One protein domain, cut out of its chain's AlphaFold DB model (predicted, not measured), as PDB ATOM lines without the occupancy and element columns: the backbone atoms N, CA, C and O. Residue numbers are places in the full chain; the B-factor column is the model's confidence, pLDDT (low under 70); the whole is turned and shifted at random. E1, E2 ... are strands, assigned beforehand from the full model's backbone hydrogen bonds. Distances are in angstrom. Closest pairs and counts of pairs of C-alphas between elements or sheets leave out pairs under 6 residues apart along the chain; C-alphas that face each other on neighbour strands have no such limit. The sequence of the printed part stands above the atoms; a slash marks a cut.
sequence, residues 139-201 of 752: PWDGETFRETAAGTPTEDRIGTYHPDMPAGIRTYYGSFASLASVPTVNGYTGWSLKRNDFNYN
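Overview. This is residues 139 to 201 of the 752 residues of an uncharacterized protein of Porticoccaceae bacterium (UniProt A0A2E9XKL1). This domain has little regular structure: two small strand hairpins, E1 with E2 and E4 with E5, come near each other at Arg 157, with long loops and the single strand E3 toward the end away from E1 and E2. The 63 printed residues hold five named strands, E1 to E5, and no named helix; the class is all strand, with only 17 residues in named elements. It is compact, radius of gyration of the C-alphas 12.0 A, spanning 34 by 30 by 18 A.

Along the chain. Find C-alpha 145 at (-13.448, 40.906, 11.240), where E1, residues 145 to 147, begins. E2, residues 153 to 157, covers 9.2 A. E3 is residues 176 to 178, E4 191 to 193, and E5 196 to 198, ending at (-19.762, 36.409, -1.368).

Arrangement. Hairpin E1 and E2 is antiparallel, N 146 to O 156 at 2.8 A. E2 and E4 come closest at the C-alphas of Arg 157 and Ser 192, 6.4 A. Hairpin E4 and E5 is antiparallel, N 198 to O 191 at 2.9 A. E3 pairs with no named strand.

Size, cuts and confidence. The printed part has no cut. Links E2 to E3 and E3 to E4 are long. Residues 149 to 150 are under pLDDT 70.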
ATOM      1  N   PRO A 139     -11.115  39.441  -0.489       94.81
ATOM      2  CA  PRO A 139     -10.525  38.124  -0.262       94.81
ATOM      3  C   PRO A 139     -10.757  37.628   1.166       94.81
ATOM      4  O   PRO A 139     -10.391  38.306   2.127       94.81
ATOM      5  N   TRP A 140     -11.377  36.456   1.311       93.62
ATOM      6  CA  TRP A 140     -11.690  35.911   2.628       93.62
ATOM      7  C   TRP A 140     -10.506  35.123   3.192       93.62
ATOM      8  O   TRP A 140     -10.009  34.197   2.554       93.62
ATOM      9  N   ASP A 141     -10.067  35.479   4.398       91.94
ATOM     10  CA  ASP A 141      -8.945  34.839   5.099       91.94
ATOM     11  C   ASP A 141      -9.368  33.985   6.301       91.94
ATOM     12  O   ASP A 141      -8.522  33.357   6.939       91.94
ATOM     13  N   GLY A 142     -10.669  33.947   6.608       89.00
ATOM     14  CA  GLY A 142     -11.226  33.173   7.713       89.00
ATOM     15  C   GLY A 142     -11.112  33.811   9.093       89.00
ATOM     16  O   GLY A 142     -11.670  33.264  10.044       89.00
ATOM     17  N   GLU A 143     -10.394  34.927   9.226       87.69
ATOM     18  CA  GLU A 143      -9.981  35.453  10.529       87.69
ATOM     19  C   GLU A 143     -10.199  36.958  10.704       87.69
ATOM     20  O   GLU A 143     -10.326  37.404  11.846       87.69
ATOM     21  N   THR A 144     -10.303  37.743   9.624       85.31
ATOM     22  CA  THR A 144     -10.368  39.207   9.731       85.31
ATOM     23  C   THR A 144     -11.805  39.736   9.783       85.31
ATOM     24  O   THR A 144     -12.555  39.742   8.800       85.31
ATOM     25  N   PHE A 145     -12.160  40.279  10.947       84.81
ATOM     26  CA  PHE A 145     -13.448  40.906  11.240       84.81
ATOM     27  C   PHE A 145     -13.271  42.387  11.581       84.81
ATOM     28  O   PHE A 145     -12.265  42.795  12.162       84.81
ATOM     29  N   ARG A 146     -14.270  43.207  11.253       81.38
ATOM     30  CA  ARG A 146     -14.321  44.613  11.657       81.38
ATOM     31  C   ARG A 146     -14.436  44.703  13.169       81.38
ATOM     32  O   ARG A 146     -15.278  44.029  13.749       81.38
ATOM     33  N   GLU A 147     -13.684  45.594  13.797       79.69
ATOM     34  CA  GLU A 147     -13.772  45.827  15.239       79.69
ATOM     35  C   GLU A 147     -14.642  47.044  15.581       79.69
ATOM     36  O   GLU A 147     -14.736  48.024  14.840       79.69
ATOM     37  N   THR A 148     -15.291  46.980  16.741       70.81
ATOM     38  CA  THR A 148     -15.907  48.142  17.393       70.81
ATOM     39  C   THR A 148     -14.835  49.080  17.953       70.81
ATOM     40  O   THR A 148     -13.690  48.684  18.154       70.81
ATOM     41  N   ALA A 149     -15.213  50.308  18.324       59.72
ATOM     42  CA  ALA A 149     -14.309  51.243  19.009       59.72
ATOM     43  C   ALA A 149     -13.734  50.702  20.340       59.72
ATOM     44  O   ALA A 149     -12.735  51.218  20.828       59.72
ATOM     45  N   ALA A 150     -14.348  49.665  20.921       59.72
ATOM     46  CA  ALA A 150     -13.866  48.969  22.115       59.72
ATOM     47  C   ALA A 150     -12.925  47.784  21.798       59.72
ATOM     48  O   ALA A 150     -12.646  46.981  22.686       59.72
ATOM     49  N   GLY A 151     -12.490  47.625  20.540       70.25
ATOM     50  CA  GLY A 151     -11.612  46.531  20.095       70.25
ATOM     51  C   GLY A 151     -12.284  45.157  20.091       70.25
ATOM     52  O   GLY A 151     -11.615  44.131  20.080       70.25
ATOM     53  N   THR A 152     -13.619  45.106  20.168       70.06
ATOM     54  CA  THR A 152     -14.366  43.843  20.074       70.06
ATOM     55  C   THR A 152     -14.721  43.579  18.613       70.06
ATOM     56  O   THR A 152     -15.365  44.454  18.021       70.06
ATOM     57  N   PRO A 153     -14.362  42.415  18.040       73.38
ATOM     58  CA  PRO A 153     -14.789  42.023  16.703       73.38
ATOM     59  C   PRO A 153     -16.316  42.029  16.568       73.38
ATOM     60  O   PRO A 153     -17.042  41.552  17.441       73.38
ATOM     61  N   THR A 154     -16.796  42.593  15.470       79.50
ATOM     62  CA  THR A 154     -18.183  42.515  15.010       79.50
ATOM     63  C   THR A 154     -18.372  41.270  14.139       79.50
ATOM     64  O   THR A 154     -17.415  40.569  13.820       79.50
ATOM     65  N   GLU A 155     -19.609  40.998  13.720       79.81
ATOM     66  CA  GLU A 155     -19.901  39.949  12.729       79.81
ATOM     67  C   GLU A 155     -19.514  40.349  11.295       79.81
ATOM     68  O   GLU A 155     -19.547  39.509  10.396       79.81
ATOM     69  N   ASP A 156     -19.169  41.620  11.058       79.12
ATOM     70  CA  ASP A 156     -18.843  42.111   9.723       79.12
ATOM     71  C   ASP A 156     -17.433  41.641   9.341       79.12
ATOM     72  O   ASP A 156     -16.430  42.082   9.907       79.12
ATOM     73  N   ARG A 157     -17.352  40.744   8.361       82.88
ATOM     74  CA  ARG A 157     -16.109  40.280   7.749       82.88
ATOM     75  C   ARG A 157     -15.595  41.358   6.814       82.88
ATOM     76  O   ARG A 157     -16.336  41.868   5.973       82.88
ATOM     77  N   ILE A 158     -14.325  41.695   6.977       81.06
ATOM     78  CA  ILE A 158     -13.654  42.676   6.121       81.06
ATOM     79  C   ILE A 158     -12.643  42.005   5.193       81.06
ATOM     80  O   ILE A 158     -12.300  42.577   4.171       81.06
ATOM     81  N   GLY A 159     -12.220  40.770   5.489       87.88
ATOM     82  CA  GLY A 159     -11.270  40.041   4.652       87.88
ATOM     83  C   GLY A 159      -9.906  40.735   4.585       87.88
ATOM     84  O   GLY A 159      -9.498  41.422   5.521       87.88
ATOM     85  N   THR A 160      -9.184  40.547   3.480       92.06
ATOM     86  CA  THR A 160      -7.808  41.039   3.319       92.06
ATOM     87  C   THR A 160      -7.473  41.426   1.873       92.06
ATOM     88  O   THR A 160      -8.353  41.536   1.030       92.06
ATOM     89  N   TYR A 161      -6.201  41.690   1.572       92.69
ATOM     90  CA  TYR A 161      -5.712  42.028   0.231       92.69
ATOM     91  C   TYR A 161      -5.606  40.806  -0.698       92.69
ATOM     92  O   TYR A 161      -5.491  39.665  -0.249       92.69
ATOM     93  N   HIS A 162      -5.583  41.034  -2.016       94.81
ATOM     94  CA  HIS A 162      -5.489  39.933  -2.985       94.81
ATOM     95  C   HIS A 162      -4.103  39.251  -2.924       94.81
ATOM     96  O   HIS A 162      -3.085  39.947  -3.025       94.81
ATOM     97  N   PRO A 163      -4.017  37.911  -2.790       93.25
ATOM     98  CA  PRO A 163      -2.748  37.213  -2.545       93.25
ATOM     99  C   PRO A 163      -1.762  37.285  -3.719       93.25
ATOM    100  O   PRO A 163      -0.552  37.294  -3.494       93.25
ATOM    101  N   ASP A 164      -2.265  37.402  -4.951       91.81
ATOM    102  CA  ASP A 164      -1.426  37.463  -6.159       91.81
ATOM    103  C   ASP A 164      -0.753  38.826  -6.375       91.81
ATOM    104  O   ASP A 164       0.092  38.979  -7.261       91.81
ATOM    105  N   MET A 165      -1.098  39.834  -5.568       94.06
ATOM    106  CA  MET A 165      -0.440  41.132  -5.641       94.06
ATOM    107  C   MET A 165       0.956  41.097  -4.984       94.06
ATOM    108  O   MET A 165       1.141  40.506  -3.913       94.06
ATOM    109  N   PRO A 166       1.964  41.771  -5.571       94.12
ATOM    110  CA  PRO A 166       3.295  41.894  -5.002       94.12
ATOM    111  C   PRO A 166       3.272  42.552  -3.625       94.12
ATOM    112  O   PRO A 166       2.546  43.516  -3.380       94.12
ATOM    113  N   ALA A 167       4.134  42.069  -2.728       90.06
ATOM    114  CA  ALA A 167       4.185  42.524  -1.338       90.06
ATOM    115  C   ALA A 167       4.391  44.042  -1.177       90.06
ATOM    116  O   ALA A 167       3.892  44.612  -0.216       90.06
ATOM    117  N   GLY A 168       5.092  44.696  -2.112       87.94
ATOM    118  CA  GLY A 168       5.365  46.139  -2.066       87.94
ATOM    119  C   GLY A 168       4.191  47.048  -2.458       87.94
ATOM    120  O   GLY A 168       4.292  48.262  -2.287       87.94
ATOM    121  N   ILE A 169       3.101  46.487  -2.993       91.38
ATOM    122  CA  ILE A 169       1.920  47.255  -3.427       91.38
ATOM    123  C   ILE A 169       0.598  46.715  -2.876       91.38
ATOM    124  O   ILE A 169      -0.398  47.433  -2.877       91.38
ATOM    125  N   ARG A 170       0.563  45.472  -2.379       88.69
ATOM    126  CA  ARG A 170      -0.662  44.899  -1.817       88.69
ATOM    127  C   ARG A 170      -1.007  45.565  -0.486       88.69
ATOM    128  O   ARG A 170      -0.247  45.512   0.477       88.69
ATOM    129  N   THR A 171      -2.174  46.186  -0.432       88.62
ATOM    130  CA  THR A 171      -2.754  46.752   0.790       88.62
ATOM    131  C   THR A 171      -4.258  46.514   0.773       88.62
ATOM    132  O   THR A 171      -4.831  46.284  -0.293       88.62
ATOM    133  N   TYR A 172      -4.905  46.569   1.935       84.50
ATOM    134  CA  TYR A 172      -6.343  46.318   2.063       84.50
ATOM    135  C   TYR A 172      -7.180  47.191   1.103       84.50
ATOM    136  O   TYR A 172      -7.870  46.670   0.233       84.50
ATOM    137  N   TYR A 173      -7.031  48.519   1.176       83.94
ATOM    138  CA  TYR A 173      -7.711  49.477   0.290       83.94
ATOM    139  C   TYR A 173      -6.932  49.785  -0.994       83.94
ATOM    140  O   TYR A 173      -7.259  50.737  -1.681       83.94
ATOM    141  N   GLY A 174      -5.867  49.060  -1.322       87.94
ATOM    142  CA  GLY A 174      -5.118  49.263  -2.570       87.94
ATOM    143  C   GLY A 174      -5.187  48.064  -3.500       87.94
ATOM    144  O   GLY A 174      -4.505  48.048  -4.519       87.94
ATOM    145  N   SER A 175      -5.948  47.036  -3.124       93.44
ATOM    146  CA  SER A 175      -5.998  45.804  -3.895       93.44
ATOM    147  C   SER A 175      -6.946  45.893  -5.080       93.44
ATOM    148  O   SER A 175      -7.929  46.628  -5.055       93.44
ATOM    149  N   PHE A 176      -6.642  45.125  -6.120       95.50
ATOM    150  CA  PHE A 176      -7.433  45.077  -7.338       95.50
ATOM    151  C   PHE A 176      -7.252  43.739  -8.049       95.50
ATOM    152  O   PHE A 176      -6.167  43.154  -8.014       95.50
ATOM    153  N   ALA A 177      -8.326  43.247  -8.659       95.75
ATOM    154  CA  ALA A 177      -8.361  42.029  -9.464       95.75
ATOM    155  C   ALA A 177      -9.736  41.889 -10.136       95.75
ATOM    156  O   ALA A 177     -10.712  42.506  -9.720       95.75
ATOM    157  N   SER A 178      -9.829  41.008 -11.125       96.00
ATOM    158  CA  SER A 178     -11.121  40.478 -11.564       96.00
ATOM    159  C   SER A 178     -11.710  39.551 -10.496       96.00
ATOM    160  O   SER A 178     -10.965  38.795  -9.870       96.00
ATOM    161  N   LEU A 179     -13.035  39.535 -10.325       96.56
ATOM    162  CA  LEU A 179     -13.706  38.577  -9.430       96.56
ATOM    163  C   LEU A 179     -13.479  37.108  -9.832       96.56
ATOM    164  O   LEU A 179     -13.528  36.225  -8.972       96.56
ATOM    165  N   ALA A 180     -13.174  36.843 -11.110       95.44
ATOM    166  CA  ALA A 180     -12.800  35.510 -11.592       95.44
ATOM    167  C   ALA A 180     -11.455  35.026 -11.030       95.44
ATOM    168  O   ALA A 180     -11.190  33.821 -11.009       95.44
ATOM    169  N   SER A 181     -10.624  35.945 -10.537       95.38
ATOM    170  CA  SER A 181      -9.407  35.639  -9.790       95.38
ATOM    171  C   SER A 181      -9.761  35.262  -8.349       95.38
ATOM    172  O   SER A 181      -9.475  36.000  -7.412       95.38
ATOM    173  N   VAL A 182     -10.437  34.124  -8.163       96.38
ATOM    174  CA  VAL A 182     -10.921  33.678  -6.846       96.38
ATOM    175  C   VAL A 182      -9.733  33.435  -5.899       96.38
ATOM    176  O   VAL A 182      -8.939  32.519  -6.135       96.38
ATOM    177  N   PRO A 183      -9.591  34.216  -4.811       95.50
ATOM    178  CA  PRO A 183      -8.400  34.175  -3.979       95.50
ATOM    179  C   PRO A 183      -8.436  32.978  -3.026       95.50
ATOM    180  O   PRO A 183      -9.499  32.516  -2.612       95.50
ATOM    181  N   THR A 184      -7.255  32.489  -2.642       95.88
ATOM    182  CA  THR A 184      -7.096  31.558  -1.518       95.88
ATOM    183  C   THR A 184      -6.130  32.150  -0.500       95.88
ATOM    184  O   THR A 184      -4.954  32.351  -0.808       95.88
ATOM    185  N   VAL A 185      -6.614  32.414   0.713       94.06
ATOM    186  CA  VAL A 185      -5.839  32.997   1.815       94.06
ATOM    187  C   VAL A 185      -6.036  32.153   3.068       94.06
ATOM    188  O   VAL A 185      -7.157  31.805   3.418       94.06
ATOM    189  N   ASN A 186      -4.946  31.767   3.736       92.88
ATOM    190  CA  ASN A 186      -4.980  30.968   4.972       92.88
ATOM    191  C   ASN A 186      -5.819  29.670   4.894       92.88
ATOM    192  O   ASN A 186      -6.324  29.178   5.898       92.88
ATOM    193  N   GLY A 187      -5.949  29.085   3.697       92.81
ATOM    194  CA  GLY A 187      -6.758  27.883   3.461       92.81
ATOM    195  C   GLY A 187      -8.252  28.143   3.237       92.81
ATOM    196  O   GLY A 187      -8.990  27.186   3.009       92.81
ATOM    197  N   TYR A 188      -8.685  29.405   3.250       92.75
ATOM    198  CA  TYR A 188     -10.018  29.844   2.851       92.75
ATOM    199  C   TYR A 188      -9.989  30.289   1.392       92.75
ATOM    200  O   TYR A 188      -9.093  31.026   0.982       92.75
ATOM    201  N   THR A 189     -10.950  29.819   0.603       94.44
ATOM    202  CA  THR A 189     -11.081  30.162  -0.816       94.44
ATOM    203  C   THR A 189     -12.368  30.938  -1.017       94.44
ATOM    204  O   THR A 189     -13.428  30.478  -0.596       94.44
ATOM    205  N   GLY A 190     -12.273  32.083  -1.688       94.44
ATOM    206  CA  GLY A 190     -13.430  32.894  -2.039       94.44
ATOM    207  C   GLY A 190     -13.392  34.308  -1.483       94.44
ATOM    208  O   GLY A 190     -12.373  34.822  -1.020       94.44
ATOM    209  N   TRP A 191     -14.551  34.937  -1.574       94.69
ATOM    210  CA  TRP A 191     -14.758  36.347  -1.317       94.69
ATOM    211  C   TRP A 191     -15.692  36.528  -0.112       94.69
ATOM    212  O   TRP A 191     -16.512  35.666   0.199       94.69
ATOM    213  N   SER A 192     -15.582  37.659   0.575       91.50
ATOM    214  CA  SER A 192     -16.411  38.028   1.726       91.50
ATOM    215  C   SER A 192     -17.076  39.381   1.498       91.50
ATOM    216  O   SER A 192     -16.462  40.281   0.925       91.50
ATOM    217  N   LEU A 193     -18.324  39.528   1.952       88.75
ATOM    218  CA  LEU A 193     -19.074  40.783   1.896       88.75
ATOM    219  C   LEU A 193     -19.871  40.966   3.199       88.75
ATOM    220  O   LEU A 193     -20.893  40.308   3.425       88.75
ATOM    221  N   LYS A 194     -19.388  41.849   4.084       81.50
ATOM    222  CA  LYS A 194     -19.927  42.068   5.441       81.50
ATOM    223  C   LYS A 194     -20.139  40.743   6.182       81.50
ATOM    224  O   LYS A 194     -19.195  40.009   6.428       81.50
ATOM    225  N   ARG A 195     -21.365  40.427   6.600       77.12
ATOM    226  CA  ARG A 195     -21.650  39.264   7.459       77.12
ATOM    227  C   ARG A 195     -21.703  37.942   6.692       77.12
ATOM    228  O   ARG A 195     -21.742  36.885   7.324       77.12
ATOM    229  N   ASN A 196     -21.681  37.994   5.361       78.25
ATOM    230  CA  ASN A 196     -21.913  36.850   4.489       78.25
ATOM    231  C   ASN A 196     -20.666  36.492   3.670       78.25
ATOM    232  O   ASN A 196     -19.788  37.323   3.419       78.25
ATOM    233  N   ASP A 197     -20.613  35.235   3.236       84.06
ATOM    234  CA  ASP A 197     -19.765  34.846   2.113       84.06
ATOM    235  C   ASP A 197     -20.299  35.529   0.848       84.06
ATOM    236  O   ASP A 197     -21.513  35.634   0.677       84.06
ATOM    237  N   PHE A 198     -19.400  35.996  -0.017       91.75
ATOM    238  CA  PHE A 198     -19.762  36.409  -1.368       91.75
ATOM    239  C   PHE A 198     -19.547  35.208  -2.285       91.75
ATOM    240  O   PHE A 198     -18.411  34.800  -2.552       91.75
ATOM    241  N   ASN A 199     -20.645  34.606  -2.730       92.56
ATOM    242  CA  ASN A 199     -20.610  33.416  -3.561       92.56
ATOM    243  C   ASN A 199     -20.189  33.796  -4.979       92.56
ATOM    244  O   ASN A 199     -20.806  34.640  -5.621       92.56
ATOM    245  N   TYR A 200     -19.149  33.140  -5.485       94.94
ATOM    246  CA  TYR A 200     -18.725  33.250  -6.873       94.94
ATOM    247  C   TYR A 200     -18.472  31.845  -7.417       94.94
ATOM    248  O   TYR A 200     -17.451  31.230  -7.106       94.94
ATOM    249  N   ASN A 201     -19.401  31.331  -8.223       92.81
ATOM    250  CA  ASN A 201     -19.247  30.046  -8.908       92.81
ATOM    251  C   ASN A 201     -18.807  30.250 -10.364       92.81
ATOM    252  O   ASN A 201     -18.009  29.476 -10.894       92.81
TER     253      ASN A 201